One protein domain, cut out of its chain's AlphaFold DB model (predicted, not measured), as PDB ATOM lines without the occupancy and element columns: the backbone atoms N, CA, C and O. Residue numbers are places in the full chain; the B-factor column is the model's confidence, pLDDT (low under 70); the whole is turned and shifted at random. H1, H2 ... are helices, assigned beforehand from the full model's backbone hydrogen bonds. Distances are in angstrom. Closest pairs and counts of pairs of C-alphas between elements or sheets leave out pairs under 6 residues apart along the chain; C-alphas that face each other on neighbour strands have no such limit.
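Overview. This is residues 190 to 245 of the 245 residues of the protein "YMR087W" of Zygosaccharomyces parabailii (UniProt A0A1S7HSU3). There is little regular structure: two helices, H1 and H2, pack crosswise on each other, and a long loop with no named element, residues 223 to 245, runs out to the far end at Thr 235 and folds back toward the first printed residue. The 56 printed residues hold H1, then H2, and no named strand; the class is all helix, with 20 residues in named elements. The whole is compact, with a radius of gyration of the C-alphas of 10.4 A and spans of 28 by 26 by 17 A.

Along the chain. H1, residues 193 to 203, begins at C-alpha 193 (215.017, 169.466, 109.094) and is 15.2 A long. H2, residues 214 to 222, is 12.5 A long and ends at C-alpha 222 (209.598, 170.857, 123.442).

Arrangement. H1 and H2 touch; their closest C-alphas, of Leu 195 and Ser 216, are 4.8 A apart. Their lines are about perpendicular, at 76 degrees. In both helices every O i to N i+4 pair is within hydrogen-bond range.

Size, cuts and confidence. The two farthest C-alphas, of Lys 215 and Thr 235, are 28.4 A apart. The printed part has no cut, and the link from H1 to H2 is short. Residue 245, the chain's last, is under pLDDT 70.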
ATOM      1  N   SER A 190     209.340 176.408 111.197       91.81
ATOM      2  CA  SER A 190     209.018 176.306 112.623       91.81
ATOM      3  C   SER A 190     209.678 175.102 113.290       91.81
ATOM      4  O   SER A 190     209.868 175.127 114.501       91.81
ATOM      5  N   ILE A 191     210.022 174.069 112.515       94.44
ATOM      6  CA  ILE A 191     210.697 172.863 113.003       94.44
ATOM      7  C   ILE A 191     211.975 172.570 112.219       94.44
ATOM      8  O   ILE A 191     212.084 172.909 111.036       94.44
ATOM      9  N   SER A 192     212.942 171.914 112.859       95.19
ATOM     10  CA  SER A 192     214.204 171.549 112.214       95.19
ATOM     11  C   SER A 192     214.023 170.512 111.100       95.19
ATOM     12  O   SER A 192     213.083 169.717 111.098       95.19
ATOM     13  N   VAL A 193     214.967 170.487 110.156       95.00
ATOM     14  CA  VAL A 193     215.017 169.466 109.094       95.00
ATOM     15  C   VAL A 193     215.197 168.061 109.683       95.00
ATOM     16  O   VAL A 193     214.596 167.111 109.190       95.00
ATOM     17  N   ASP A 194     215.970 167.928 110.767       94.75
ATOM     18  CA  ASP A 194     216.143 166.653 111.473       94.75
ATOM     19  C   ASP A 194     214.800 166.147 112.011       94.75
ATOM     20  O   ASP A 194     214.449 164.988 111.796       94.75
ATOM     21  N   LEU A 195     214.015 167.018 112.661       95.56
ATOM     22  CA  LEU A 195     212.683 166.654 113.133       95.56
ATOM     23  C   LEU A 195     211.747 166.330 111.966       95.56
ATOM     24  O   LEU A 195     211.086 165.299 112.009       95.56
ATOM     25  N   GLN A 196     211.730 167.129 110.894       95.81
ATOM     26  CA  GLN A 196     210.917 166.829 109.704       95.81
ATOM     27  C   GLN A 196     211.184 165.416 109.175       95.81
ATOM     28  O   GLN A 196     210.245 164.653 108.959       95.81
ATOM     29  N   ASN A 197     212.457 165.044 109.030       96.06
ATOM     30  CA  ASN A 197     212.851 163.717 108.563       96.06
ATOM     31  C   ASN A 197     212.385 162.613 109.520       96.06
ATOM     32  O   ASN A 197     211.878 161.588 109.067       96.06
ATOM     33  N   VAL A 198     212.499 162.828 110.833       95.44
ATOM     34  CA  VAL A 198     211.988 161.888 111.841       95.44
ATOM     35  C   VAL A 198     210.475 161.716 111.721       95.44
ATOM     36  O   VAL A 198     210.003 160.584 111.658       95.44
ATOM     37  N   LEU A 199     209.707 162.801 111.598       95.88
ATOM     38  CA  LEU A 199     208.251 162.721 111.454       95.88
ATOM     39  C   LEU A 199     207.837 161.981 110.176       95.88
ATOM     40  O   LEU A 199     206.890 161.197 110.205       95.88
ATOM     41  N   ILE A 200     208.565 162.175 109.071       97.12
ATOM     42  CA  ILE A 200     208.350 161.422 107.826       97.12
ATOM     43  C   ILE A 200     208.604 159.930 108.051       97.12
ATOM     44  O   ILE A 200     207.773 159.113 107.655       97.12
ATOM     45  N   MET A 201     209.709 159.565 108.709       95.69
ATOM     46  CA  MET A 201     210.016 158.161 108.999       95.69
ATOM     47  C   MET A 201     208.942 157.504 109.873       95.69
ATOM     48  O   MET A 201     208.520 156.383 109.586       95.69
ATOM     49  N   HIS A 202     208.455 158.215 110.893       94.38
ATOM     50  CA  HIS A 202     207.355 157.744 111.736       94.38
ATOM     51  C   HIS A 202     206.053 157.584 110.943       94.38
ATOM     52  O   HIS A 202     205.399 156.547 111.044       94.38
ATOM     53  N   PHE A 203     205.692 158.560 110.105       96.75
ATOM     54  CA  PHE A 203     204.489 158.493 109.273       96.75
ATOM     55  C   PHE A 203     204.529 157.332 108.268       96.75
ATOM     56  O   PHE A 203     203.523 156.651 108.075       96.75
ATOM     57  N   LEU A 204     205.685 157.089 107.645       96.69
ATOM     58  CA  LEU A 204     205.883 156.033 106.646       96.69
ATOM     59  C   LEU A 204     206.195 154.657 107.255       96.69
ATOM     60  O   LEU A 204     206.463 153.707 106.521       96.69
ATOM     61  N   ASN A 205     206.132 154.528 108.585       93.94
ATOM     62  CA  ASN A 205     206.446 153.303 109.320       93.94
ATOM     63  C   ASN A 205     207.835 152.728 108.967       93.94
ATOM     64  O   ASN A 205     208.016 151.520 108.811       93.94
ATOM     65  N   CYS A 206     208.814 153.618 108.812       93.38
ATOM     66  CA  CYS A 206     210.211 153.290 108.537       93.38
ATOM     67  C   CYS A 206     211.169 153.938 109.550       93.38
ATOM     68  O   CYS A 206     212.332 154.191 109.235       93.38
ATOM     69  N   SER A 207     210.687 154.192 110.775       90.62
ATOM     70  CA  SER A 207     211.502 154.680 111.889       90.62
ATOM     71  C   SER A 207     212.750 153.825 112.078       90.62
ATOM     72  O   SER A 207     212.682 152.607 112.252       90.62
ATOM     73  N   PHE A 208     213.903 154.488 112.061       93.38
ATOM     74  CA  PHE A 208     215.205 153.855 112.194       93.38
ATOM     75  C   PHE A 208     216.046 154.661 113.181       93.38
ATOM     76  O   PHE A 208     216.515 155.748 112.853       93.38
ATOM     77  N   GLU A 209     216.222 154.134 114.398       92.12
ATOM     78  CA  GLU A 209     216.856 154.839 115.527       92.12
ATOM     79  C   GLU A 209     218.200 155.510 115.183       92.12
ATOM     80  O   GLU A 209     218.405 156.646 115.601       92.12
ATOM     81  N   PRO A 210     219.098 154.914 114.370       95.19
ATOM     82  CA  PRO A 210     220.339 155.586 113.976       95.19
ATOM     83  C   PRO A 210     220.155 156.914 113.223       95.19
ATOM     84  O   PRO A 210     221.103 157.690 113.134       95.19
ATOM     85  N   PHE A 211     218.974 157.173 112.655       94.81
ATOM     86  CA  PHE A 211     218.640 158.431 111.979       94.81
ATOM     87  C   PHE A 211     217.940 159.435 112.910       94.81
ATOM     88  O   PHE A 211     217.696 160.573 112.510       94.81
ATOM     89  N   VAL A 212     217.634 159.050 114.153       94.44
ATOM     90  CA  VAL A 212     217.015 159.918 115.160       94.44
ATOM     91  C   VAL A 212     218.113 160.591 115.986       94.44
ATOM     92  O   VAL A 212     218.786 159.962 116.802       94.44
ATOM     93  N   THR A 213     218.311 161.892 115.778       93.50
ATOM     94  CA  THR A 213     219.355 162.658 116.470       93.50
ATOM     95  C   THR A 213     218.900 163.104 117.863       93.50
ATOM     96  O   THR A 213     217.719 163.326 118.119       93.50
ATOM     97  N   GLU A 214     219.837 163.328 118.789       94.56
ATOM     98  CA  GLU A 214     219.492 163.903 120.104       94.56
ATOM     99  C   GLU A 214     218.860 165.301 119.988       94.56
ATOM    100  O   GLU A 214     218.061 165.704 120.833       94.56
ATOM    101  N   LYS A 215     219.168 166.030 118.904       94.12
ATOM    102  CA  LYS A 215     218.545 167.324 118.605       94.12
ATOM    103  C   LYS A 215     217.059 167.174 118.290       94.12
ATOM    104  O   LYS A 215     216.266 167.920 118.858       94.12
ATOM    105  N   SER A 216     216.679 166.218 117.437       94.25
ATOM    106  CA  SER A 216     215.266 165.994 117.116       94.25
ATOM    107  C   SER A 216     214.495 165.446 118.318       94.25
ATOM    108  O   SER A 216     213.374 165.886 118.549       94.25
ATOM    109  N   LYS A 217     215.103 164.594 119.158       94.00
ATOM    110  CA  LYS A 217     214.488 164.144 120.426       94.00
ATOM    111  C   LYS A 217     214.205 165.301 121.382       94.00
ATOM    112  O   LYS A 217     213.139 165.357 121.990       94.00
ATOM    113  N   GLU A 218     215.149 166.227 121.525       95.31
ATOM    114  CA  GLU A 218     214.960 167.419 122.355       95.31
ATOM    115  C   GLU A 218     213.872 168.343 121.795       95.31
ATOM    116  O   GLU A 218     213.084 168.907 122.552       95.31
ATOM    117  N   GLU A 219     213.795 168.487 120.474       95.44
ATOM    118  CA  GLU A 219     212.739 169.256 119.818       95.44
ATOM    119  C   GLU A 219     211.360 168.600 119.983       95.44
ATOM    120  O   GLU A 219     210.405 169.288 120.333       95.44
ATOM    121  N   CYS A 220     211.269 167.273 119.855       93.50
ATOM    122  CA  CYS A 220     210.063 166.508 120.169       93.50
ATOM    123  C   CYS A 220     209.579 166.763 121.598       93.50
ATOM    124  O   CYS A 220     208.403 167.051 121.788       93.50
ATOM    125  N   ARG A 221     210.479 166.750 122.596       93.06
ATOM    126  CA  ARG A 221     210.124 167.074 123.991       93.06
ATOM    127  C   ARG A 221     209.548 168.482 124.140       93.06
ATOM    128  O   ARG A 221     208.624 168.681 124.920       93.06
ATOM    129  N   LYS A 222     210.082 169.463 123.407       93.44
ATOM    130  CA  LYS A 222     209.598 170.857 123.442       93.44
ATOM    131  C   LYS A 222     208.238 171.034 122.777       93.44
ATOM    132  O   LYS A 222     207.502 171.939 123.159       93.44
ATOM    133  N   LEU A 223     207.943 170.209 121.778       92.62
ATOM    134  CA  LEU A 223     206.712 170.250 120.992       92.62
ATOM    135  C   LEU A 223     205.673 169.213 121.445       92.62
ATOM    136  O   LEU A 223     204.659 169.060 120.773       92.62
ATOM    137  N   ASP A 224     205.927 168.519 122.558       91.12
ATOM    138  CA  ASP A 224     205.068 167.466 123.117       91.12
ATOM    139  C   ASP A 224     204.762 166.322 122.125       91.12
ATOM    140  O   ASP A 224     203.655 165.795 122.050       91.12
ATOM    141  N   ILE A 225     205.768 165.934 121.332       91.19
ATOM    142  CA  ILE A 225     205.681 164.827 120.369       91.19
ATOM    143  C   ILE A 225     206.301 163.572 120.990       91.19
ATOM    144  O   ILE A 225     207.509 163.515 121.232       91.19
ATOM    145  N   ASP A 226     205.490 162.535 121.195       86.88
ATOM    146  CA  ASP A 226     205.946 161.248 121.721       86.88
ATOM    147  C   ASP A 226     206.365 160.287 120.595       86.88
ATOM    148  O   ASP A 226     205.544 159.575 120.017       86.88
ATOM    149  N   LEU A 227     207.670 160.228 120.312       83.44
ATOM    150  CA  LEU A 227     208.239 159.282 119.341       83.44
ATOM    151  C   LEU A 227     208.281 157.830 119.844       83.44
ATOM    152  O   LEU A 227     208.506 156.923 119.045       83.44
ATOM    153  N   SER A 228     208.101 157.578 121.146       81.75
ATOM    154  CA  SER A 228     208.069 156.203 121.671       81.75
ATOM    155  C   SER A 228     206.770 155.482 121.311       81.75
ATOM    156  O   SER A 228     206.707 154.250 121.299       81.75
ATOM    157  N   ARG A 229     205.739 156.256 120.965       82.06
ATOM    158  CA  ARG A 229     204.468 155.748 120.486       82.06
ATOM    159  C   ARG A 229     204.605 155.193 119.069       82.06
ATOM    160  O   ARG A 229     204.968 155.899 118.129       82.06
ATOM    161  N   THR A 230     204.205 153.937 118.892       85.81
ATOM    162  CA  THR A 230     203.956 153.381 117.558       85.81
ATOM    163  C   THR A 230     202.779 154.119 116.924       85.81
ATOM    164  O   THR A 230     201.673 154.080 117.461       85.81
ATOM    165  N   PHE A 231     203.018 154.788 115.796       92.25
ATOM    166  CA  PHE A 231     201.997 155.514 115.047       92.25
ATOM    167  C   PHE A 231     201.348 154.603 114.001       92.25
ATOM    168  O   PHE A 231     202.017 154.116 113.088       92.25
ATOM    169  N   ASP A 232     200.039 154.391 114.107       93.50
ATOM    170  CA  ASP A 232     199.257 153.701 113.083       93.50
ATOM    171  C   ASP A 232     198.638 154.716 112.115       93.50
ATOM    172  O   ASP A 232     197.621 155.356 112.392       93.50
ATOM    173  N   VAL A 233     199.223 154.821 110.921       94.62
ATOM    174  CA  VAL A 233     198.768 155.751 109.885       94.62
ATOM    175  C   VAL A 233     197.308 155.557 109.470       94.62
ATOM    176  O   VAL A 233     196.721 156.489 108.925       94.62
ATOM    177  N   ASP A 234     196.671 154.406 109.695       92.44
ATOM    178  CA  ASP A 234     195.266 154.232 109.323       92.44
ATOM    179  C   ASP A 234     194.313 154.746 110.408       92.44
ATOM    180  O   ASP A 234     193.285 155.363 110.096       92.44
ATOM    181  N   THR A 235     194.663 154.567 111.678       93.56
ATOM    182  CA  THR A 235     193.759 154.836 112.804       93.56
ATOM    183  C   THR A 235     194.118 156.095 113.590       93.56
ATOM    184  O   THR A 235     193.210 156.843 113.957       93.56
ATOM    185  N   ASP A 236     195.403 156.397 113.769       94.50
ATOM    186  CA  ASP A 236     195.852 157.495 114.622       94.50
ATOM    187  C   ASP A 236     195.674 158.875 113.951       94.50
ATOM    188  O   ASP A 236     196.005 159.044 112.774       94.50
ATOM    189  N   PRO A 237     195.166 159.901 114.652       92.56
ATOM    190  CA  PRO A 237     195.140 161.281 114.167       92.56
ATOM    191  C   PRO A 237     196.547 161.814 113.856       92.56
ATOM    192  O   PRO A 237     197.516 161.478 114.533       92.56
ATOM    193  N   LEU A 238     196.662 162.679 112.840       93.19
ATOM    194  CA  LEU A 238     197.953 163.271 112.453       93.19
ATOM    195  C   LEU A 238     198.543 164.140 113.573       93.19
ATOM    196  O   LEU A 238     199.756 164.271 113.671       93.19
ATOM    197  N   GLU A 239     197.681 164.691 114.424       91.25
ATOM    198  CA  GLU A 239     197.996 165.498 115.604       91.25
ATOM    199  C   GLU A 239     198.861 164.751 116.630       91.25
ATOM    200  O   GLU A 239     199.487 165.379 117.472       91.25
ATOM    201  N   TYR A 240     198.938 163.418 116.572       91.06
ATOM    202  CA  TYR A 240     199.842 162.661 117.445       91.06
ATOM    203  C   TYR A 240     201.313 162.758 117.042       91.06
ATOM    204  O   TYR A 240     202.179 162.496 117.870       91.06
ATOM    205  N   ILE A 241     201.601 163.109 115.787       90.69
ATOM    206  CA  ILE A 241     202.974 163.217 115.274       90.69
ATOM    207  C   ILE A 241     203.280 164.586 114.664       90.69
ATOM    208  O   ILE A 241     204.436 164.883 114.386       90.69
ATOM    209  N   LEU A 242     202.273 165.426 114.428       89.38
ATOM    210  CA  LEU A 242     202.451 166.793 113.958       89.38
ATOM    211  C   LEU A 242     202.071 167.772 115.067       89.38
ATOM    212  O   LEU A 242     200.969 167.654 115.601       89.38
ATOM    213  N   PRO A 243     202.919 168.773 115.356       80.69
ATOM    214  CA  PRO A 243     202.574 169.802 116.321       80.69
ATOM    215  C   PRO A 243     201.411 170.657 115.796       80.69
ATOM    216  O   PRO A 243     201.314 170.936 114.593       80.69
ATOM    217  N   ASP A 244     200.549 171.102 116.709       70.50
ATOM    218  CA  ASP A 244     199.582 172.164 116.445       70.50
ATOM    219  C   ASP A 244     200.315 173.509 116.546       70.50
ATOM    220  O   ASP A 244     200.699 173.933 117.637       70.50
ATOM    221  N   ILE A 245     200.556 174.161 115.403       56.84
ATOM    222  CA  ILE A 245     201.172 175.498 115.323       56.84
ATOM    223  C   ILE A 245     200.245 176.455 114.580       56.84
ATOM    224  O   ILE A 245     199.707 176.050 113.522       56.84
TER     225      ILE A 245